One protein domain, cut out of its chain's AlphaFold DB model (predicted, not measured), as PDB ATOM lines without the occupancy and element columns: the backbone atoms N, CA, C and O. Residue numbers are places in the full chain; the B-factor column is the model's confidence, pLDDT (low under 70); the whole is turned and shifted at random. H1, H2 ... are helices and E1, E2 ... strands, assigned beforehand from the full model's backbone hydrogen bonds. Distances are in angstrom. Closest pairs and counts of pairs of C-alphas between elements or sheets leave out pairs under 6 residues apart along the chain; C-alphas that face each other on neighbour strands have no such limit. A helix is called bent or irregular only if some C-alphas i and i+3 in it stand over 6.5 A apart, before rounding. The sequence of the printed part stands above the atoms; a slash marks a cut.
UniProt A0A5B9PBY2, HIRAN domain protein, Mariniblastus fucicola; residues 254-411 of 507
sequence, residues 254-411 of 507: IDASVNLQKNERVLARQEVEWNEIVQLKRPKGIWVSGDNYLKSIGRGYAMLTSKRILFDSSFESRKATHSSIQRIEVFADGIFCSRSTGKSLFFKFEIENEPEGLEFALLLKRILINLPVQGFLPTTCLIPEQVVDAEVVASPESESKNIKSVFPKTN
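AT A GLANCE: This is residues 254 to 411 of the 507 residues of the protein "HIRAN domain protein" of Mariniblastus fucicola (UniProt A0A5B9PBY2). One twisted sheet of eight strands curls round a single helix, H1. The long, sharply bent strands E1 and E3 run side by side as its spine, with the hairpin of E4 and E5 beside E3 and the run of E8, E7 and E6 beside E1. A long tail with no named element follows H1, and its residues 394 to 399 stick out free. The printed part has 158 residues, with E1 to E8 and then H1 along the chain; the class is mostly strand, though under half of the residues are in named elements. The branched sheet is antiparallel, and the whole is compact, with a radius of gyration of the C-alphas of 16.4 A and spans of 54 by 36 by 31 A.

IN THESE COORDINATES: After residues 254 to 265, which hold no named element, E1 covers residues 266 to 279 and is 32.0 A long, beginning at C-alpha 266 at (-50.342, -37.773, -1.598); it bends by 81 degrees at residue 271. E2 is residues 286 to 289. E3, residues 292 to 305, is 28.4 A long and bends by 92 degrees at residue 300. E4 is residues 308 to 312, E5 317 to 321, E6 325 to 331, E7 334 to 339 and E8 345 to 348. H1, residues 356 to 369, is 20.0 A long and ends at C-alpha 369 at (-33.030, -41.696, -4.329).

HOW THE PARTS SIT: E1 and E3 are antiparallel at 166 degrees, with N 272 and O 300 at 2.9 A. E2 and E4 lie on the other side of E3 from E1: in the hairpin of E2 and E3, N 294 and O 286 are 2.8 A apart, and in that of E3 and E4, N 303 and O 310 are 2.8 A apart. E2, E3, E4 and E5 form a meander, each strand the antiparallel neighbour of the one before; in the hairpin of E4 and E5, N 309 and O 320 are within hydrogen-bond range at 2.8 A. E8 lies on the other side of E1 from E3, with N 275 and O 346 at 2.9 A. E6, E7 and E8 form a second meander, with N 329 and O 336 at 2.9 A and N 337 and O 345 at 2.8 A. E5 and E6 meet only through their link. H1 is on the sheet; its closest C-alphas to E1 are those of Gly 357 and Gln 270, 5.9 A apart, and to E6 those of Lys 365 and Ile 328, 6.7 A apart. Every O i to N i+4 pair in H1 is within hydrogen-bond range.

THE WHOLE: The outline is only just elongated. The C-alphas farthest apart, those of Lys 262 and Ser 398, are 54.8 A apart. The printed part has no cut, and no link between named elements is long. Residues 370 to 411 hold no named element. The mean pLDDT of the printed part is 78.6; residues 281 to 285, 289 and 385 to 411 are under 70.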
ATOM      1  N   ILE A 254     -54.028 -40.468  -3.192       85.00
ATOM      2  CA  ILE A 254     -54.752 -40.747  -1.956       85.00
ATOM      3  C   ILE A 254     -55.351 -39.435  -1.455       85.00
ATOM      4  O   ILE A 254     -54.713 -38.385  -1.543       85.00
ATOM      5  N   ASP A 255     -56.567 -39.502  -0.920       77.06
ATOM      6  CA  ASP A 255     -57.220 -38.333  -0.344       77.06
ATOM      7  C   ASP A 255     -56.412 -37.775   0.838       77.06
ATOM      8  O   ASP A 255     -55.883 -38.519   1.675       77.06
ATOM      9  N   ALA A 256     -56.292 -36.452   0.888       71.69
ATOM     10  CA  ALA A 256     -55.465 -35.761   1.861       71.69
ATOM     11  C   ALA A 256     -56.338 -35.154   2.958       71.69
ATOM     12  O   ALA A 256     -57.133 -34.253   2.712       71.69
ATOM     13  N   SER A 257     -56.109 -35.562   4.208       72.56
ATOM     14  CA  SER A 257     -56.708 -34.908   5.381       72.56
ATOM     15  C   SER A 257     -56.052 -33.562   5.724       72.56
ATOM     16  O   SER A 257     -56.420 -32.926   6.709       72.56
ATOM     17  N   VAL A 258     -55.066 -33.122   4.931       78.38
ATOM     18  CA  VAL A 258     -54.214 -31.958   5.203       78.38
ATOM     19  C   VAL A 258     -54.086 -31.040   3.991       78.38
ATOM     20  O   VAL A 258     -54.132 -31.472   2.843       78.38
ATOM     21  N   ASN A 259     -53.840 -29.754   4.253       82.81
ATOM     22  CA  ASN A 259     -53.633 -28.754   3.206       82.81
ATOM     23  C   ASN A 259     -52.329 -29.001   2.425       82.81
ATOM     24  O   ASN A 259     -51.218 -28.851   2.954       82.81
ATOM     25  N   LEU A 260     -52.467 -29.324   1.139       86.88
ATOM     26  CA  LEU A 260     -51.361 -29.550   0.211       86.88
ATOM     27  C   LEU A 260     -50.946 -28.264  -0.520       86.88
ATOM     28  O   LEU A 260     -51.721 -27.323  -0.689       86.88
ATOM     29  N   GLN A 261     -49.692 -28.209  -0.970       86.81
ATOM     30  CA  GLN A 261     -49.222 -27.154  -1.869       86.81
ATOM     31  C   GLN A 261     -49.796 -27.330  -3.280       86.81
ATOM     32  O   GLN A 261     -50.211 -28.414  -3.678       86.81
ATOM     33  N   LYS A 262     -49.721 -26.273  -4.099       84.94
ATOM     34  CA  LYS A 262     -50.084 -26.348  -5.522       84.94
ATOM     35  C   LYS A 262     -49.336 -27.497  -6.217       84.94
ATOM     36  O   LYS A 262     -48.102 -27.559  -6.143       84.94
ATOM     37  N   ASN A 263     -50.075 -28.372  -6.902       84.44
ATOM     38  CA  ASN A 263     -49.580 -29.566  -7.605       84.44
ATOM     39  C   ASN A 263     -48.820 -30.564  -6.702       84.44
ATOM     40  O   ASN A 263     -47.904 -31.250  -7.158       84.44
ATOM     41  N   GLU A 264     -49.122 -30.598  -5.407       88.94
ATOM     42  CA  GLU A 264     -48.656 -31.638  -4.491       88.94
ATOM     43  C   GLU A 264     -49.751 -32.700  -4.358       88.94
ATOM     44  O   GLU A 264     -50.909 -32.349  -4.172       88.94
ATOM     45  N   ARG A 265     -49.376 -33.978  -4.475       88.38
ATOM     46  CA  ARG A 265     -50.287 -35.133  -4.394       88.38
ATOM     47  C   ARG A 265     -49.796 -36.072  -3.298       88.38
ATOM     48  O   ARG A 265     -48.577 -36.194  -3.129       88.38
ATOM     49  N   VAL A 266     -50.701 -36.724  -2.569       90.50
ATOM     50  CA  VAL A 266     -50.342 -37.773  -1.598       90.50
ATOM     51  C   VAL A 266     -50.203 -39.101  -2.335       90.50
ATOM     52  O   VAL A 266     -51.081 -39.483  -3.103       90.50
ATOM     53  N   LEU A 267     -49.081 -39.780  -2.105       88.94
ATOM     54  CA  LEU A 267     -48.696 -41.010  -2.796       88.94
ATOM     55  C   LEU A 267     -48.797 -42.241  -1.889       88.94
ATOM     56  O   LEU A 267     -49.112 -43.327  -2.362       88.94
ATOM     57  N   ALA A 268     -48.525 -42.082  -0.591       90.12
ATOM     58  CA  ALA A 268     -48.697 -43.135   0.406       90.12
ATOM     59  C   ALA A 268     -48.955 -42.548   1.796       90.12
ATOM     60  O   ALA A 268     -48.598 -41.401   2.082       90.12
ATOM     61  N   ARG A 269     -49.542 -43.363   2.672       91.44
ATOM     62  CA  ARG A 269     -49.817 -43.043   4.072       91.44
ATOM     63  C   ARG A 269     -49.489 -44.257   4.937       91.44
ATOM     64  O   ARG A 269     -49.871 -45.361   4.570       91.44
ATOM     65  N   GLN A 270     -48.825 -44.031   6.066       92.75
ATOM     66  CA  GLN A 270     -48.483 -45.058   7.050       92.75
ATOM     67  C   GLN A 270     -48.706 -44.515   8.463       92.75
ATOM     68  O   GLN A 270     -48.395 -43.351   8.731       92.75
ATOM     69  N   GLU A 271     -49.250 -45.332   9.360       93.31
ATOM     70  CA  GLU A 271     -49.268 -45.011  10.787       93.31
ATOM     71  C   GLU A 271     -47.862 -45.213  11.364       93.31
ATOM     72  O   GLU A 271     -47.221 -46.224  11.104       93.31
ATOM     73  N   VAL A 272     -47.337 -44.216  12.076       94.19
ATOM     74  CA  VAL A 272     -45.973 -44.253  12.615       94.19
ATOM     75  C   VAL A 272     -45.903 -43.564  13.970       94.19
ATOM     76  O   VAL A 272     -46.648 -42.618  14.257       94.19
ATOM     77  N   GLU A 273     -44.924 -43.959  14.775       94.00
ATOM     78  CA  GLU A 273     -44.401 -43.107  15.839       94.00
ATOM     79  C   GLU A 273     -43.239 -42.268  15.282       94.00
ATOM     80  O   GLU A 273     -42.170 -42.780  14.929       94.00
ATOM     81  N   TRP A 274     -43.456 -40.954  15.171       93.44
ATOM     82  CA  TRP A 274     -42.447 -40.022  14.673       93.44
ATOM     83  C   TRP A 274     -41.430 -39.726  15.770       93.44
ATOM     84  O   TRP A 274     -41.757 -39.131  16.798       93.44
ATOM     85  N   ASN A 275     -40.168 -40.057  15.515       92.50
ATOM     86  CA  ASN A 275     -39.056 -39.774  16.411       92.50
ATOM     87  C   ASN A 275     -38.018 -38.872  15.736       92.50
ATOM     88  O   ASN A 275     -37.708 -39.012  14.552       92.50
ATOM     89  N   GLU A 276     -37.443 -37.954  16.509       92.00
ATOM     90  CA  GLU A 276     -36.266 -37.183  16.107       92.00
ATOM     91  C   GLU A 276     -35.034 -37.689  16.857       92.00
ATOM     92  O   GLU A 276     -35.060 -37.810  18.083       92.00
ATOM     93  N   ILE A 277     -33.932 -37.915  16.142       88.00
ATOM     94  CA  ILE A 277     -32.649 -38.228  16.772       88.00
ATOM     95  C   ILE A 277     -32.012 -36.926  17.256       88.00
ATOM     96  O   ILE A 277     -31.760 -36.002  16.476       88.00
ATOM     97  N   VAL A 278     -31.761 -36.852  18.559       85.94
ATOM     98  CA  VAL A 278     -31.188 -35.688  19.236       85.94
ATOM     99  C   VAL A 278     -29.949 -36.076  20.025       85.94
ATOM    100  O   VAL A 278     -29.913 -37.120  20.670       85.94
ATOM    101  N   GLN A 279     -28.954 -35.192  20.020       80.31
ATOM    102  CA  GLN A 279     -27.854 -35.272  20.969       80.31
ATOM    103  C   GLN A 279     -28.292 -34.648  22.287       80.31
ATOM    104  O   GLN A 279     -28.692 -33.479  22.321       80.31
ATOM    105  N   LEU A 280     -28.240 -35.417  23.370       70.25
ATOM    106  CA  LEU A 280     -28.637 -34.934  24.687       70.25
ATOM    107  C   LEU A 280     -27.456 -34.962  25.643       70.25
ATOM    108  O   LEU A 280     -26.759 -35.956  25.772       70.25
ATOM    109  N   LYS A 281     -27.287 -33.863  26.386       67.56
ATOM    110  CA  LYS A 281     -26.293 -33.768  27.468       67.56
ATOM    111  C   LYS A 281     -26.688 -34.561  28.723       67.56
ATOM    112  O   LYS A 281     -25.905 -34.643  29.660       67.56
ATOM    113  N   ARG A 282     -27.930 -35.052  28.787       63.72
ATOM    114  CA  ARG A 282     -28.480 -35.880  29.870       63.72
ATOM    115  C   ARG A 282     -29.293 -37.011  29.237       63.72
ATOM    116  O   ARG A 282     -30.033 -36.712  28.297       63.72
ATOM    117  N   PRO A 283     -29.198 -38.251  29.733       59.06
ATOM    118  CA  PRO A 283     -29.868 -39.386  29.116       59.06
ATOM    119  C   PRO A 283     -31.387 -39.230  29.294       59.06
ATOM    120  O   PRO A 283     -31.899 -39.229  30.410       59.06
ATOM    121  N   LYS A 284     -32.115 -38.995  28.195       62.97
ATOM    122  CA  LYS A 284     -33.583 -38.904  28.189       62.97
ATOM    123  C   LYS A 284     -34.127 -39.369  26.839       62.97
ATOM    124  O   LYS A 284     -33.784 -38.795  25.813       62.97
ATOM    125  N   GLY A 285     -35.020 -40.352  26.842       67.88
ATOM    126  CA  GLY A 285     -35.501 -41.007  25.618       67.88
ATOM    127  C   GLY A 285     -34.742 -42.301  25.320       67.88
ATOM    128  O   GLY A 285     -33.894 -42.719  26.106       67.88
ATOM    129  N   ILE A 286     -35.064 -42.945  24.197       76.69
ATOM    130  CA  ILE A 286     -34.509 -44.263  23.850       76.69
ATOM    131  C   ILE A 286     -33.095 -44.071  23.304       76.69
ATOM    132  O   ILE A 286     -32.891 -43.327  22.343       76.69
ATOM    133  N   TRP A 287     -32.110 -44.710  23.930       76.50
ATOM    134  CA  TRP A 287     -30.722 -44.649  23.483       76.50
ATOM    135  C   TRP A 287     -30.532 -45.402  22.160       76.50
ATOM    136  O   TRP A 287     -31.040 -46.510  22.004       76.50
ATOM    137  N   VAL A 288     -29.793 -44.805  21.216       73.19
ATOM    138  CA  VAL A 288     -29.476 -45.432  19.916       73.19
ATOM    139  C   VAL A 288     -27.985 -45.728  19.804       73.19
ATOM    140  O   VAL A 288     -27.592 -46.863  19.569       73.19
ATOM    141  N   SER A 289     -27.133 -44.704  19.937       69.56
ATOM    142  CA  SER A 289     -25.676 -44.882  20.018       69.56
ATOM    143  C   SER A 289     -24.955 -43.592  20.418       69.56
ATOM    144  O   SER A 289     -25.342 -42.495  20.004       69.56
ATOM    145  N   GLY A 290     -23.860 -43.718  21.176       73.19
ATOM    146  CA  GLY A 290     -23.116 -42.565  21.699       73.19
ATOM    147  C   GLY A 290     -24.029 -41.641  22.511       73.19
ATOM    148  O   GLY A 290     -24.800 -42.129  23.331       73.19
ATOM    149  N   ASP A 291     -23.998 -40.338  22.220       73.06
ATOM    150  CA  ASP A 291     -24.867 -39.331  22.855       73.06
ATOM    151  C   ASP A 291     -26.207 -39.121  22.115       73.06
ATOM    152  O   ASP A 291     -26.905 -38.133  22.362       73.06
ATOM    153  N   ASN A 292     -26.563 -39.998  21.167       80.25
ATOM    154  CA  ASN A 292     -27.781 -39.876  20.367       80.25
ATOM    155  C   ASN A 292     -28.953 -40.651  20.983       80.25
ATOM    156  O   ASN A 292     -28.861 -41.857  21.229       80.25
ATOM    157  N   TYR A 293     -30.080 -39.959  21.124       83.12
ATOM    158  CA  TYR A 293     -31.323 -40.480  21.686       83.12
ATOM    159  C   TYR A 293     -32.504 -40.211  20.749       83.12
ATOM    160  O   TYR A 293     -32.553 -39.174  20.079       83.12
ATOM    161  N   LEU A 294     -33.480 -41.117  20.734       86.06
ATOM    162  CA  LEU A 294     -34.779 -40.906  20.100       86.06
ATOM    163  C   LEU A 294     -35.665 -40.078  21.023       86.06
ATOM    164  O   LEU A 294     -36.000 -40.483  22.140       86.06
ATOM    165  N   LYS A 295     -36.076 -38.915  20.524       88.75
ATOM    166  CA  LYS A 295     -37.125 -38.101  21.121       88.75
ATOM    167  C   LYS A 295     -38.426 -38.331  20.358       88.75
ATOM    168  O   LYS A 295     -38.542 -37.887  19.214       88.75
ATOM    169  N   SER A 296     -39.397 -38.955  21.019       89.38
ATOM    170  CA  SER A 296     -40.746 -39.122  20.475       89.38
ATOM    171  C   SER A 296     -41.436 -37.766  20.322       89.38
ATOM    172  O   SER A 296     -41.387 -36.916  21.220       89.38
ATOM    173  N   ILE A 297     -42.012 -37.547  19.144       89.94
ATOM    174  CA  ILE A 297     -42.841 -36.387  18.804       89.94
ATOM    175  C   ILE A 297     -44.319 -36.740  18.966       89.94
ATOM    176  O   ILE A 297     -45.101 -35.924  19.444       89.94
ATOM    177  N   GLY A 298     -44.692 -37.962  18.595       90.75
ATOM    178  CA  GLY A 298     -46.042 -38.474  18.750       90.75
ATOM    179  C   GLY A 298     -46.335 -39.619  17.789       90.75
ATOM    180  O   GLY A 298     -45.559 -39.909  16.875       90.75
ATOM    181  N   ARG A 299     -47.494 -40.243  17.991       93.56
ATOM    182  CA  ARG A 299     -48.061 -41.258  17.101       93.56
ATOM    183  C   ARG A 299     -49.119 -40.621  16.207       93.56
ATOM    184  O   ARG A 299     -49.927 -39.818  16.676       93.56
ATOM    185  N   GLY A 300     -49.091 -40.946  14.924       93.38
ATOM    186  CA  GLY A 300     -49.976 -40.358  13.925       93.38
ATOM    187  C   GLY A 300     -49.696 -40.927  12.544       93.38
ATOM    188  O   GLY A 300     -49.113 -41.999  12.415       93.38
ATOM    189  N   TYR A 301     -50.084 -40.200  11.504       92.62
ATOM    190  CA  TYR A 301     -49.901 -40.647  10.129       92.62
ATOM    191  C   TYR A 301     -48.787 -39.873   9.434       92.62
ATOM    192  O   TYR A 301     -48.841 -38.646   9.314       92.62
ATOM    193  N   ALA A 302     -47.799 -40.606   8.927       93.19
ATOM    194  CA  ALA A 302     -46.848 -40.102   7.954       93.19
ATOM    195  C   ALA A 302     -47.445 -40.233   6.548       93.19
ATOM    196  O   ALA A 302     -47.789 -41.322   6.093       93.19
ATOM    197  N   MET A 303     -47.553 -39.112   5.845       92.75
ATOM    198  CA  MET A 303     -47.986 -39.030   4.455       92.75
ATOM    199  C   MET A 303     -46.793 -38.683   3.576       92.75
ATOM    200  O   MET A 303     -46.152 -37.643   3.750       92.75
ATOM    201  N   LEU A 304     -46.508 -39.551   2.614       91.69
ATOM    202  CA  LEU A 304     -45.512 -39.328   1.580       91.69
ATOM    203  C   LEU A 304     -46.184 -38.620   0.410       91.69
ATOM    204  O   LEU A 304     -47.061 -39.187  -0.242       91.69
ATOM    205  N   THR A 305     -45.791 -37.376   0.153       91.56
ATOM    206  CA  THR A 305     -46.299 -36.593  -0.975       91.56
ATOM    207  C   THR A 305     -45.302 -36.584  -2.125       91.56
ATOM    208  O   THR A 305     -44.182 -37.066  -1.998       91.56
ATOM    209  N   SER A 306     -45.660 -35.971  -3.252       88.19
ATOM    210  CA  SER A 306     -44.720 -35.741  -4.356       88.19
ATOM    211  C   SER A 306     -43.552 -34.796  -4.009       88.19
ATOM    212  O   SER A 306     -42.609 -34.681  -4.793       88.19
ATOM    213  N   LYS A 307     -43.572 -34.112  -2.852       88.81
ATOM    214  CA  LYS A 307     -42.582 -33.078  -2.479       88.81
ATOM    215  C   LYS A 307     -41.940 -33.263  -1.100       88.81
ATOM    216  O   LYS A 307     -40.838 -32.752  -0.862       88.81
ATOM    217  N   ARG A 308     -42.639 -33.889  -0.156       91.69
ATOM    218  CA  ARG A 308     -42.249 -33.942   1.259       91.69
ATOM    219  C   ARG A 308     -42.949 -35.081   1.989       91.69
ATOM    220  O   ARG A 308     -43.970 -35.600   1.557       91.69
ATOM    221  N   ILE A 309     -42.423 -35.384   3.164       92.88
ATOM    222  CA  ILE A 309     -43.109 -36.175   4.176       92.88
ATOM    223  C   ILE A 309     -43.858 -35.201   5.083       92.88
ATOM    224  O   ILE A 309     -43.266 -34.242   5.597       92.88
ATOM    225  N   LEU A 310     -45.150 -35.432   5.261       93.50
ATOM    226  CA  LEU A 310     -46.000 -34.738   6.221       93.50
ATOM    227  C   LEU A 310     -46.331 -35.689   7.359       93.50
ATOM    228  O   LEU A 310     -46.574 -36.865   7.126       93.50
ATOM    229  N   PHE A 311     -46.346 -35.175   8.577       93.31
ATOM    230  CA  PHE A 311     -46.820 -35.905   9.738       93.31
ATOM    231  C   PHE A 311     -47.977 -35.155  10.350       93.31
ATOM    232  O   PHE A 311     -47.863 -33.954  10.615       93.31
ATOM    233  N   ASP A 312     -49.058 -35.889  10.550       90.44
ATOM    234  CA  ASP A 312     -50.291 -35.388  11.119       90.44
ATOM    235  C   ASP A 312     -50.696 -36.274  12.296       90.44
ATOM    236  O   ASP A 312     -50.816 -37.498  12.174       90.44
ATOM    237  N   SER A 313     -50.865 -35.649  13.455       88.62
ATOM    238  CA  SER A 313     -51.334 -36.284  14.683       88.62
ATOM    239  C   SER A 313     -52.322 -35.357  15.377       88.62
ATOM    240  O   SER A 313     -52.370 -34.160  15.098       88.62
ATOM    241  N   SER A 314     -53.065 -35.886  16.348       82.25
ATOM    242  CA  SER A 314     -54.054 -35.108  17.101       82.25
ATOM    243  C   SER A 314     -53.469 -33.897  17.845       82.25
ATOM    244  O   SER A 314     -54.218 -32.997  18.213       82.25
ATOM    245  N   PHE A 315     -52.152 -33.870  18.092       80.69
ATOM    246  CA  PHE A 315     -51.500 -32.862  18.936       80.69
ATOM    247  C   PHE A 315     -50.378 -32.091  18.235       80.69
ATOM    248  O   PHE A 315     -50.122 -30.938  18.576       80.69
ATOM    249  N   GLU A 316     -49.709 -32.699  17.255       83.06
ATOM    250  CA  GLU A 316     -48.591 -32.088  16.539       83.06
ATOM    251  C   GLU A 316     -48.648 -32.360  15.034       83.06
ATOM    252  O   GLU A 316     -49.001 -33.452  14.592       83.06
ATOM    253  N   SER A 317     -48.194 -31.382  14.246       87.06
ATOM    254  CA  SER A 317     -47.896 -31.563  12.826       87.06
ATOM    255  C   SER A 317     -46.425 -31.260  12.540       87.06
ATOM    256  O   SER A 317     -45.844 -30.292  13.046       87.06
ATOM    257  N   ARG A 318     -45.790 -32.103  11.722       91.81
ATOM    258  CA  ARG A 318     -44.387 -31.946  11.298       91.81
ATOM    259  C   ARG A 318     -44.254 -32.146   9.795       91.81
ATOM    260  O   ARG A 318     -45.145 -32.657   9.123       91.81
ATOM    261  N   LYS A 319     -43.125 -31.698   9.247       91.81
ATOM    262  CA  LYS A 319     -42.797 -31.881   7.831       91.81
ATOM    263  C   LYS A 319     -41.301 -32.058   7.615       91.81
ATOM    264  O   LYS A 319     -40.497 -31.414   8.291       91.81
ATOM    265  N   ALA A 320     -40.946 -32.849   6.611       90.94
ATOM    266  CA  ALA A 320     -39.581 -33.000   6.124       90.94
ATOM    267  C   ALA A 320     -39.576 -32.975   4.594       90.94
ATOM    268  O   ALA A 320     -40.253 -33.771   3.951       90.94
ATOM    269  N   THR A 321     -38.840 -32.041   3.990       91.06
ATOM    270  CA  THR A 321     -38.731 -31.974   2.527       91.06
ATOM    271  C   THR A 321     -37.827 -33.081   2.010       91.06
ATOM    272  O   THR A 321     -36.828 -33.413   2.653       91.06
ATOM    273  N   HIS A 322     -38.133 -33.597   0.819       89.81
ATOM    274  CA  HIS A 322     -37.326 -34.635   0.176       89.81
ATOM    275  C   HIS A 322     -35.860 -34.227   0.017       89.81
ATOM    276  O   HIS A 322     -34.964 -34.980   0.375       89.81
ATOM    277  N   SER A 323     -35.621 -32.978  -0.392       86.88
ATOM    278  CA  SER A 323     -34.281 -32.395  -0.540       86.88
ATOM    279  C   SER A 323     -33.454 -32.352   0.748       86.88
ATOM    280  O   SER A 323     -32.235 -32.209   0.688       86.88
ATOM    281  N   SER A 324     -34.097 -32.437   1.917       89.19
ATOM    282  CA  SER A 324     -33.384 -32.451   3.193       89.19
ATOM    283  C   SER A 324     -32.890 -33.838   3.585       89.19
ATOM    284  O   SER A 324     -32.067 -33.918   4.487       89.19
ATOM    285  N   ILE A 325     -33.365 -34.916   2.955       88.56
ATOM    286  CA  ILE A 325     -33.032 -36.294   3.331       88.56
ATOM    287  C   ILE A 325     -31.849 -36.772   2.485       88.56
ATOM    288  O   ILE A 325     -31.919 -36.794   1.262       88.56
ATOM    289  N   GLN A 326     -30.751 -37.140   3.146       82.50
ATOM    290  CA  GLN A 326     -29.506 -37.580   2.504       82.50
ATOM    291  C   GLN A 326     -29.401 -39.099   2.384       82.50
ATOM    292  O   GLN A 326     -28.862 -39.607   1.404       82.50
ATOM    293  N   ARG A 327     -29.873 -39.831   3.397       83.38
ATOM    294  CA  ARG A 327     -29.751 -41.291   3.483       83.38
ATOM    295  C   ARG A 327     -31.003 -41.871   4.119       83.38
ATOM    296  O   ARG A 327     -31.553 -41.263   5.035       83.38
ATOM    297  N   ILE A 328     -31.414 -43.039   3.635       87.75
ATOM    298  CA  ILE A 328     -32.553 -43.793   4.155       87.75
ATOM    299  C   ILE A 328     -32.108 -45.219   4.404       87.75
ATOM    300  O   ILE A 328     -31.534 -45.852   3.517       87.75
ATOM    301  N   GLU A 329     -32.455 -45.730   5.569       86.94
ATOM    302  CA  GLU A 329     -32.261 -47.123   5.940       86.94
ATOM    303  C   GLU A 329     -33.562 -47.681   6.486       86.94
ATOM    304  O   GLU A 329     -34.357 -46.963   7.092       86.94
ATOM    305  N   VAL A 330     -33.798 -48.957   6.208       89.25
ATOM    306  CA  VAL A 330     -35.012 -49.655   6.623       89.25
ATOM    307  C   VAL A 330     -34.575 -50.725   7.598       89.25
ATOM    308  O   VAL A 330     -33.705 -51.531   7.271       89.25
ATOM    309  N   PHE A 331     -35.169 -50.683   8.776       89.75
ATOM    310  CA  PHE A 331     -34.943 -51.579   9.890       89.75
ATOM    311  C   PHE A 331     -36.228 -52.356  10.176       89.75
ATOM    312  O   PHE A 331     -37.305 -51.986   9.704       89.75
ATOM    313  N   ALA A 332     -36.118 -53.436  10.944       88.69
ATOM    314  CA  ALA A 332     -37.255 -54.260  11.333       88.69
ATOM    315  C   ALA A 332     -38.282 -53.503  12.203       88.69
ATOM    316  O   ALA A 332     -39.462 -53.848  12.223       88.69
ATOM    317  N   ASP A 333     -37.826 -52.442  12.869       90.62
ATOM    318  CA  ASP A 333     -38.569 -51.577  13.787       90.62
ATOM    319  C   ASP A 333     -38.844 -50.168  13.223       90.62
ATOM    320  O   ASP A 333     -39.325 -49.292  13.952       90.62
ATOM    321  N   GLY A 334     -38.541 -49.914  11.943       92.31
ATOM    322  CA  GLY A 334     -38.915 -48.660  11.293       92.31
ATOM    323  C   GLY A 334     -37.989 -48.169  10.184       92.31
ATOM    324  O   GLY A 334     -37.150 -48.884   9.640       92.31
ATOM    325  N   ILE A 335     -38.139 -46.891   9.832       92.88
ATOM    326  CA  ILE A 335     -37.374 -46.236   8.762       92.88
ATOM    327  C   ILE A 335     -36.538 -45.103   9.343       92.88
ATOM    328  O   ILE A 335     -37.071 -44.136   9.891       92.88
ATOM    329  N   PHE A 336     -35.228 -45.170   9.137       91.75
ATOM    330  CA  PHE A 336     -34.297 -44.104   9.479       91.75
ATOM    331  C   PHE A 336     -34.061 -43.183   8.281       91.75
ATOM    332  O   PHE A 336     -33.749 -43.643   7.185       91.75
ATOM    333  N   CYS A 337     -34.166 -41.871   8.497       90.88
ATOM    334  CA  CYS A 337     -33.850 -40.841   7.511       90.88
ATOM    335  C   CYS A 337     -32.801 -39.871   8.074       90.88
ATOM    336  O   CYS A 337     -33.105 -39.030   8.927       90.88
ATOM    337  N   SER A 338     -31.578 -39.937   7.551       88.00
ATOM    338  CA  SER A 338     -30.541 -38.932   7.806       88.00
ATOM    339  C   SER A 338     -30.847 -37.656   7.034       88.00
ATOM    340  O   SER A 338     -31.215 -37.721   5.857       88.00
ATOM    341  N   ARG A 339     -30.665 -36.493   7.666       87.31
ATOM    342  CA  ARG A 339     -30.956 -35.200   7.042       87.31
ATOM    343  C   ARG A 339     -29.725 -34.307   6.932       87.31
ATOM    344  O   ARG A 339     -28.942 -34.207   7.866       87.31
ATOM    345  N   SER A 340     -29.615 -33.607   5.802       80.50
ATOM    346  CA  SER A 340     -28.610 -32.558   5.565       80.50
ATOM    347  C   SER A 340     -28.839 -31.336   6.444       80.50
ATOM    348  O   SER A 340     -27.910 -30.609   6.781       80.50
ATOM    349  N   THR A 341     -30.105 -31.083   6.772       76.88
ATOM    350  CA  THR A 341     -30.558 -29.925   7.531       76.88
ATOM    351  C   THR A 341     -31.648 -30.349   8.506       76.88
ATOM    352  O   THR A 341     -32.607 -31.036   8.146       76.88
ATOM    353  N   GLY A 342     -31.516 -29.913   9.758       81.56
ATOM    354  CA  GLY A 342     -32.384 -30.345  10.851       81.56
ATOM    355  C   GLY A 342     -31.966 -31.690  11.448       81.56
ATOM    356  O   GLY A 342     -30.889 -32.205  11.172       81.56
ATOM    357  N   LYS A 343     -32.820 -32.234  12.315       87.38
ATOM    358  CA  LYS A 343     -32.567 -33.501  13.008       87.38
ATOM    359  C   LYS A 343     -32.927 -34.681  12.121       87.38
ATOM    360  O   LYS A 343     -33.933 -34.610  11.409       87.38
ATOM    361  N   SER A 344     -32.146 -35.752  12.213       90.12
ATOM    362  CA  SER A 344     -32.473 -37.036  11.592       90.12
ATOM    363  C   SER A 344     -33.759 -37.605  12.183       90.12
ATOM    364  O   SER A 344     -34.097 -37.344  13.340       90.12
ATOM    365  N   LEU A 345     -34.483 -38.358  11.369       92.88
ATOM    366  CA  LEU A 345     -35.819 -38.846  11.684       92.88
ATOM    367  C   LEU A 345     -35.802 -40.362  11.785       92.88
ATOM    368  O   LEU A 345     -35.065 -41.027  11.055       92.88
ATOM    369  N   PHE A 346     -36.652 -40.890  12.650       93.94
ATOM    370  CA  PHE A 346     -36.960 -42.306  12.697       93.94
ATOM    371  C   PHE A 346     -38.476 -42.487  12.766       93.94
ATOM    372  O   PHE A 346     -39.126 -42.001  13.692       93.94
ATOM    373  N   PHE A 347     -39.039 -43.137  11.753       94.06
ATOM    374  CA  PHE A 347     -40.448 -43.514  11.719       94.06
ATOM    375  C   PHE A 347     -40.552 -44.930  12.253       94.06
ATOM    376  O   PHE A 347     -40.228 -45.872  11.534       94.06
ATOM    377  N   LYS A 348     -40.940 -45.061  13.518       93.12
ATOM    378  CA  LYS A 348     -41.020 -46.353  14.190       93.12
ATOM    379  C   LYS A 348     -42.370 -47.008  13.901       93.12
ATOM    380  O   LYS A 348     -43.405 -46.357  14.061       93.12
ATOM    381  N   PHE A 349     -42.325 -48.269  13.494       91.75
ATOM    382  CA  PHE A 349     -43.459 -49.178  13.315       91.75
ATOM    383  C   PHE A 349     -42.921 -50.613  13.252       91.75
ATOM    384  O   PHE A 349     -41.768 -50.830  12.881       91.75
ATOM    385  N   GLU A 350     -43.737 -51.596  13.620       85.38
ATOM    386  CA  GLU A 350     -43.325 -53.003  13.635       85.38
ATOM    387  C   GLU A 350     -43.786 -53.699  12.360       85.38
ATOM    388  O   GLU A 350     -44.981 -53.778  12.088       85.38
ATOM    389  N   ILE A 351     -42.847 -54.241  11.586       80.88
ATOM    390  CA  ILE A 351     -43.152 -54.883  10.296       80.88
ATOM    391  C   ILE A 351     -44.117 -56.056  10.432       80.88
ATOM    392  O   ILE A 351     -44.953 -56.257   9.554       80.88
ATOM    393  N   GLU A 352     -43.989 -56.836  11.506       74.44
ATOM    394  CA  GLU A 352     -44.850 -57.998  11.750       74.44
ATOM    395  C   GLU A 352     -46.326 -57.601  11.863       74.44
ATOM    396  O   GLU A 352     -47.200 -58.333  11.399       74.44
ATOM    397  N   ASN A 353     -46.587 -56.425  12.435       77.38
ATOM    398  CA  ASN A 353     -47.928 -55.912  12.692       77.38
ATOM    399  C   ASN A 353     -48.421 -54.966  11.585       77.38
ATOM    400  O   ASN A 353     -49.623 -54.883  11.342       77.38
ATOM    401  N   GLU A 354     -47.507 -54.270  10.908       81.50
ATOM    402  CA  GLU A 354     -47.800 -53.206   9.941       81.50
ATOM    403  C   GLU A 354     -46.991 -53.391   8.634       81.50
ATOM    404  O   GLU A 354     -46.102 -52.589   8.313       81.50
ATOM    405  N   PRO A 355     -47.270 -54.441   7.837       78.38
ATOM    406  CA  PRO A 355     -46.522 -54.746   6.613       78.38
ATOM    407  C   PRO A 355     -46.650 -53.661   5.529       78.38
ATOM    408  O   PRO A 355     -45.797 -53.564   4.641       78.38
ATOM    409  N   GLU A 356     -47.690 -52.825   5.582       85.06
ATOM    410  CA  GLU A 356     -47.864 -51.639   4.733       85.06
ATOM    411  C   GLU A 356     -46.717 -50.631   4.906       85.06
ATOM    412  O   GLU A 356     -46.337 -49.949   3.947       85.06
ATOM    413  N   GLY A 357     -46.085 -50.597   6.085       86.69
ATOM    414  CA  GLY A 357     -44.958 -49.713   6.368       86.69
ATOM    415  C   GLY A 357     -43.738 -49.997   5.492       86.69
ATOM    416  O   GLY A 357     -42.987 -49.080   5.145       86.69
ATOM    417  N   LEU A 358     -43.571 -51.238   5.025       87.88
ATOM    418  CA  LEU A 358     -42.521 -51.577   4.068       87.88
ATOM    419  C   LEU A 358     -42.829 -51.102   2.645       87.88
ATOM    420  O   LEU A 358     -41.913 -50.694   1.928       87.88
ATOM    421  N   GLU A 359     -44.095 -51.090   2.229       87.62
ATOM    422  CA  GLU A 359     -44.472 -50.486   0.944       87.62
ATOM    423  C   GLU A 359     -44.218 -48.978   0.959       87.62
ATOM    424  O   GLU A 359     -43.655 -48.431   0.003       87.62
ATOM    425  N   PHE A 360     -44.560 -48.323   2.074       91.06
ATOM    426  CA  PHE A 360     -44.227 -46.923   2.320       91.06
ATOM    427  C   PHE A 360     -42.709 -46.696   2.247       91.06
ATOM    428  O   PHE A 360     -42.256 -45.769   1.572       91.06
ATOM    429  N   ALA A 361     -41.911 -47.571   2.868       91.06
ATOM    430  CA  ALA A 361     -40.451 -47.499   2.841       91.06
ATOM    431  C   ALA A 361     -39.861 -47.628   1.428       91.06
ATOM    432  O   ALA A 361     -38.959 -46.866   1.061       91.06
ATOM    433  N   LEU A 362     -40.364 -48.572   0.624       90.88
ATOM    434  CA  LEU A 362     -39.914 -48.778  -0.755       90.88
ATOM    435  C   LEU A 362     -40.234 -47.567  -1.633       90.88
ATOM    436  O   LEU A 362     -39.363 -47.095  -2.366       90.88
ATOM    437  N   LEU A 363     -41.447 -47.020  -1.525       90.44
ATOM    438  CA  LEU A 363     -41.830 -45.822  -2.271       90.44
ATOM    439  C   LEU A 363     -41.009 -44.604  -1.830       90.44
ATOM    440  O   LEU A 363     -40.527 -43.844  -2.672       90.44
ATOM    441  N   LEU A 364     -40.781 -44.449  -0.524       90.31
ATOM    442  CA  LEU A 364     -39.952 -43.380   0.023       90.31
ATOM    443  C   LEU A 364     -38.520 -43.445  -0.522       90.31
ATOM    444  O   LEU A 364     -38.001 -42.439  -1.010       90.31
ATOM    445  N   LYS A 365     -37.902 -44.634  -0.509       89.12
ATOM    446  CA  LYS A 365     -36.587 -44.864  -1.128       89.12
ATOM    447  C   LYS A 365     -36.604 -44.519  -2.616       89.12
ATOM    448  O   LYS A 365     -35.723 -43.792  -3.071       89.12
ATOM    449  N   ARG A 366     -37.615 -44.976  -3.362       87.75
ATOM    450  CA  ARG A 366     -37.743 -44.732  -4.808       87.75
ATOM    451  C   ARG A 366     -37.781 -43.238  -5.134       87.75
ATOM    452  O   ARG A 366     -37.075 -42.802  -6.043       87.75
ATOM    453  N   ILE A 367     -38.564 -42.464  -4.383       86.75
ATOM    454  CA  ILE A 367     -38.737 -41.020  -4.597       86.75
ATOM    455  C   ILE A 367     -37.478 -40.239  -4.227       86.75
ATOM    456  O   ILE A 367     -37.040 -39.379  -4.987       86.75
ATOM    457  N   LEU A 368     -36.898 -40.522  -3.062       82.06
ATOM    458  CA  LEU A 368     -35.785 -39.736  -2.532       82.06
ATOM    459  C   LEU A 368     -34.466 -40.019  -3.244       82.06
ATOM    460  O   LEU A 368     -33.656 -39.117  -3.429       82.06
ATOM    461  N   ILE A 369     -34.259 -41.266  -3.661       70.56
ATOM    462  CA  ILE A 369     -33.030 -41.696  -4.329       70.56
ATOM    463  C   ILE A 369     -33.146 -41.507  -5.855       70.56
ATOM    464  O   ILE A 369     -32.135 -41.455  -6.554       70.56
ATOM    465  N   ASN A 370     -34.371 -41.381  -6.383       74.69
ATOM    466  CA  ASN A 370     -34.682 -41.347  -7.816       74.69
ATOM    467  C   ASN A 370     -34.050 -42.513  -8.604       74.69
ATOM    468  O   ASN A 370     -33.732 -42.408  -9.791       74.69
ATOM    469  N   LEU A 371     -33.872 -43.653  -7.936       74.69
ATOM    470  CA  LEU A 371     -33.325 -44.881  -8.498       74.69
ATOM    471  C   LEU A 371     -34.235 -46.066  -8.167       74.69
ATOM    472  O   LEU A 371     -35.041 -45.960  -7.240       74.69
ATOM    473  N   PRO A 372     -34.147 -47.158  -8.937       84.75
ATOM    474  CA  PRO A 372     -34.880 -48.391  -8.672       84.75
ATOM    475  C   PRO A 372     -34.611 -48.945  -7.268       84.75
ATOM    476  O   PRO A 372     -33.550 -48.705  -6.688       84.75
ATOM    477  N   VAL A 373     -35.583 -49.664  -6.716       90.19
ATOM    478  CA  VAL A 373     -35.559 -50.238  -5.362       90.19
ATOM    479  C   VAL A 373     -35.652 -51.763  -5.400       90.19
ATOM    480  O   VAL A 373     -36.143 -52.329  -6.374       90.19
ATOM    481  N   GLN A 374     -35.196 -52.421  -4.333       90.25
ATOM    482  CA  GLN A 374     -35.293 -53.874  -4.144       90.25
ATOM    483  C   GLN A 374     -36.098 -54.180  -2.876       90.25
ATOM    484  O   GLN A 374     -35.954 -53.494  -1.860       90.25
ATOM    485  N   GLY A 375     -36.963 -55.186  -2.957       91.25
ATOM    486  CA  GLY A 375     -37.913 -55.591  -1.926       91.25
ATOM    487  C   GLY A 375     -37.349 -56.639  -0.974       91.25
ATOM    488  O   GLY A 375     -37.814 -57.772  -0.978       91.25
ATOM    489  N   PHE A 376     -36.372 -56.260  -0.150       89.69
ATOM    490  CA  PHE A 376     -35.827 -57.140   0.888       89.69
ATOM    491  C   PHE A 376     -36.489 -56.915   2.246       89.69
ATOM    492  O   PHE A 376     -36.818 -55.783   2.610       89.69
ATOM    493  N   LEU A 377     -36.617 -57.999   3.015       88.81
ATOM    494  CA  LEU A 377     -36.958 -57.921   4.428       88.81
ATOM    495  C   LEU A 377     -35.757 -57.382   5.217       88.81
ATOM    496  O   LEU A 377     -34.647 -57.900   5.061       88.81
ATOM    497  N   PRO A 378     -35.938 -56.350   6.053       87.12
ATOM    498  CA  PRO A 378     -34.883 -55.902   6.944       87.12
ATOM    499  C   PRO A 378     -34.711 -56.902   8.091       87.12
ATOM    500  O   PRO A 378     -35.680 -57.379   8.671       87.12
ATOM    501  N   THR A 379     -33.462 -57.194   8.441       83.12
ATOM    502  CA  THR A 379     -33.119 -58.182   9.480       83.12
ATOM    503  C   THR A 379     -32.544 -57.548  10.745       83.12
ATOM    504  O   THR A 379     -32.114 -58.249  11.653       83.12
ATOM    505  N   THR A 380     -32.443 -56.221  10.783       84.44
ATOM    506  CA  THR A 380     -31.796 -55.468  11.863       84.44
ATOM    507  C   THR A 380     -32.758 -54.440  12.428       84.44
ATOM    508  O   THR A 380     -33.438 -53.780  11.647       84.44
ATOM    509  N   CYS A 381     -32.762 -54.248  13.745       85.50
ATOM    510  CA  CYS A 381     -33.469 -53.150  14.409       85.50
ATOM    511  C   CYS A 381     -32.537 -51.947  14.606       85.50
ATOM    512  O   CYS A 381     -31.331 -52.123  14.809       85.50
ATOM    513  N   LEU A 382     -33.082 -50.730  14.561       84.69
ATOM    514  CA  LEU A 382     -32.362 -49.523  14.970       84.69
ATOM    515  C   LEU A 382     -32.294 -49.435  16.500       84.69
ATOM    516  O   LEU A 382     -31.266 -49.037  17.050       84.69
ATOM    517  N   ILE A 383     -33.389 -49.785  17.176       83.31
ATOM    518  CA  ILE A 383     -33.499 -49.809  18.632       83.31
ATOM    519  C   ILE A 383     -32.935 -51.147  19.140       83.31
ATOM    520  O   ILE A 383     -33.452 -52.205  18.776       83.31
ATOM    521  N   PRO A 384     -31.882 -51.139  19.978       74.50
ATOM    522  CA  PRO A 384     -31.347 -52.364  20.570       74.50
ATOM    523  C   PRO A 384     -32.355 -53.030  21.522       74.50
ATOM    524  O   PRO A 384     -33.021 -52.343  22.291       74.50
ATOM    525  N   GLU A 385     -32.413 -54.368  21.539       64.56
ATOM    526  CA  GLU A 385     -33.309 -55.144  22.424       64.56
ATOM    527  C   GLU A 385     -33.056 -54.895  23.922       64.56
ATOM    528  O   GLU A 385     -33.969 -54.960  24.741       64.56
ATOM    529  N   GLN A 386     -31.814 -54.570  24.294       58.59
ATOM    530  CA  GLN A 386     -31.458 -54.152  25.647       58.59
ATOM    531  C   GLN A 386     -31.680 -52.645  25.789       58.59
ATOM    532  O   GLN A 386     -30.738 -51.852  25.763       58.59
ATOM    533  N   VAL A 387     -32.941 -52.242  25.931       53.16
ATOM    534  CA  VAL A 387     -33.281 -50.886  26.374       53.16
ATOM    535  C   VAL A 387     -32.872 -50.781  27.840       53.16
ATOM    536  O   VAL A 387     -33.626 -51.141  28.740       53.16
ATOM    537  N   VAL A 388     -31.645 -50.333  28.103       49.81
ATOM    538  CA  VAL A 388     -31.310 -49.850  29.441       49.81
ATOM    539  C   VAL A 388     -32.039 -48.522  29.569       49.81
ATOM    540  O   VAL A 388     -31.661 -47.545  28.916       49.81
ATOM    541  N   ASP A 389     -33.130 -48.501  30.336       46.75
ATOM    542  CA  ASP A 389     -33.804 -47.254  30.670       46.75
ATOM    543  C   ASP A 389     -32.749 -46.246  31.129       46.75
ATOM    544  O   ASP A 389     -31.918 -46.523  31.998       46.75
ATOM    545  N   ALA A 390     -32.777 -45.067  30.511       47.66
ATOM    546  CA  ALA A 390     -31.837 -43.973  30.735       47.66
ATOM    547  C   ALA A 390     -31.691 -43.567  32.220       47.66
ATOM    548  O   ALA A 390     -30.739 -42.876  32.576       47.66
ATOM    549  N   GLU A 391     -32.618 -43.997  33.078       46.75
ATOM    550  CA  GLU A 391     -32.637 -43.749  34.519       46.75
ATOM    551  C   GLU A 391     -31.807 -44.755  35.342       46.75
ATOM    552  O   GLU A 391     -31.517 -44.484  36.505       46.75
ATOM    553  N   VAL A 392     -31.364 -45.878  34.758       45.31
ATOM    554  CA  VAL A 392     -30.600 -46.931  35.465       45.31
ATOM    555  C   VAL A 392     -29.078 -46.762  35.318       45.31
ATOM    556  O   VAL A 392     -28.315 -47.276  36.135       45.31
ATOM    557  N   VAL A 393     -28.597 -45.983  34.342       42.81
ATOM    558  CA  VAL A 393     -27.151 -45.783  34.125       42.81
ATOM    559  C   VAL A 393     -26.630 -44.611  34.960       42.81
ATOM    560  O   VAL A 393     -26.407 -43.500  34.475       42.81
ATOM    561  N   ALA A 394     -26.395 -44.869  36.245       39.78
ATOM    562  CA  ALA A 394     -25.479 -44.058  37.032       39.78
ATOM    563  C   ALA A 394     -24.030 -44.426  36.650       39.78
ATOM    564  O   ALA A 394     -23.545 -45.490  37.020       39.78
ATOM    565  N   SER A 395     -23.330 -43.492  35.993       38.03
ATOM    566  CA  SER A 395     -21.877 -43.475  35.682       38.03
ATOM    567  C   SER A 395     -21.467 -44.038  34.301       38.03
ATOM    568  O   SER A 395     -21.359 -45.249  34.124       38.03
ATOM    569  N   PRO A 396     -21.164 -43.174  33.309       41.47
ATOM    570  CA  PRO A 396     -20.873 -43.574  31.932       41.47
ATOM    571  C   PRO A 396     -19.367 -43.783  31.668       41.47
ATOM    572  O   PRO A 396     -18.809 -43.140  30.784       41.47
ATOM    573  N   GLU A 397     -18.685 -44.670  32.402       38.91
ATOM    574  CA  GLU A 397     -17.248 -44.934  32.140       38.91
ATOM    575  C   GLU A 397     -16.842 -46.407  31.974       38.91
ATOM    576  O   GLU A 397     -15.741 -46.669  31.489       38.91
ATOM    577  N   SER A 398     -17.708 -47.388  32.258       36.19
ATOM    578  CA  SER A 398     -17.298 -48.807  32.217       36.19
ATOM    579  C   SER A 398     -17.969 -49.696  31.163       36.19
ATOM    580  O   SER A 398     -17.425 -50.758  30.876       36.19
ATOM    581  N   GLU A 399     -19.065 -49.286  30.515       37.22
ATOM    582  CA  GLU A 399     -19.780 -50.148  29.539       37.22
ATOM    583  C   GLU A 399     -19.668 -49.697  28.072       37.22
ATOM    584  O   GLU A 399     -20.040 -50.418  27.147       37.22
ATOM    585  N   SER A 400     -19.039 -48.550  27.814       38.56
ATOM    586  CA  SER A 400     -18.893 -47.954  26.478       38.56
ATOM    587  C   SER A 400     -17.875 -48.646  25.554       38.56
ATOM    588  O   SER A 400     -17.658 -48.190  24.432       38.56
ATOM    589  N   LYS A 401     -17.244 -49.754  25.975       35.53
ATOM    590  CA  LYS A 401     -16.157 -50.395  25.206       35.53
ATOM    591  C   LYS A 401     -16.573 -51.531  24.268       35.53
ATOM    592  O   LYS A 401     -15.748 -51.903  23.441       35.53
ATOM    593  N   ASN A 402     -17.805 -52.048  24.325       35.34
ATOM    594  CA  ASN A 402     -18.195 -53.211  23.503       35.34
ATOM    595  C   ASN A 402     -19.461 -53.063  22.647       35.34
ATOM    596  O   ASN A 402     -19.783 -53.987  21.900       35.34
ATOM    597  N   ILE A 403     -20.146 -51.917  22.661       42.25
ATOM    598  CA  ILE A 403     -21.318 -51.718  21.800       42.25
ATOM    599  C   ILE A 403     -20.867 -51.030  20.505       42.25
ATOM    600  O   ILE A 403     -20.508 -49.851  20.498       42.25
ATOM    601  N   LYS A 404     -20.825 -51.793  19.403       39.66
ATOM    602  CA  LYS A 404     -20.571 -51.263  18.051       39.66
ATOM    603  C   LYS A 404     -21.564 -50.128  17.777       39.66
ATOM    604  O   LYS A 404     -22.748 -50.277  18.054       39.66
ATOM    605  N   SER A 405     -21.095 -49.003  17.233       44.16
ATOM    606  CA  SER A 405     -21.986 -47.910  16.834       44.16
ATOM    607  C   SER A 405     -23.043 -48.435  15.859       44.16
ATOM    608  O   SER A 405     -22.685 -48.968  14.811       44.16
ATOM    609  N   VAL A 406     -24.327 -48.267  16.198       48.41
ATOM    610  CA  VAL A 406     -25.470 -48.603  15.323       48.41
ATOM    611  C   VAL A 406     -25.386 -47.841  13.994       48.41
ATOM    612  O   VAL A 406     -25.825 -48.332  12.964       48.41
ATOM    613  N   PHE A 407     -24.728 -46.678  13.984       51.16
ATOM    614  CA  PHE A 407     -24.348 -45.998  12.750       51.16
ATOM    615  C   PHE A 407     -23.126 -46.691  12.117       51.16
ATOM    616  O   PHE A 407     -22.044 -46.683  12.723       51.16
ATOM    617  N   PRO A 408     -23.254 -47.292  10.918       44.34
ATOM    618  CA  PRO A 408     -22.177 -48.062  10.311       44.34
ATOM    619  C   PRO A 408     -20.964 -47.177   9.983       44.34
ATOM    620  O   PRO A 408     -21.066 -46.170   9.278       44.34
ATOM    621  N   LYS A 409     -19.780 -47.581  10.466       42.94
ATOM    622  CA  LYS A 409     -18.488 -47.053  10.004       42.94
ATOM    623  C   LYS A 409     -18.176 -47.609   8.608       42.94
ATOM    624  O   LYS A 409     -17.872 -48.786   8.472       42.94
ATOM    625  N   THR A 410     -18.261 -46.736   7.602       43.59
ATOM    626  CA  THR A 410     -17.435 -46.683   6.374       43.59
ATOM    627  C   THR A 410     -16.948 -48.008   5.765       43.59
ATOM    628  O   THR A 410     -15.762 -48.151   5.475       43.59
ATOM    629  N   ASN A 411     -17.851 -48.946   5.496       49.19
ATOM    630  CA  ASN A 411     -17.737 -49.771   4.295       49.19
ATOM    631  C   ASN A 411     -18.949 -49.404   3.429       49.19
ATOM    632  O   ASN A 411     -20.054 -49.362   3.978       49.19
TER     633      ASN A 411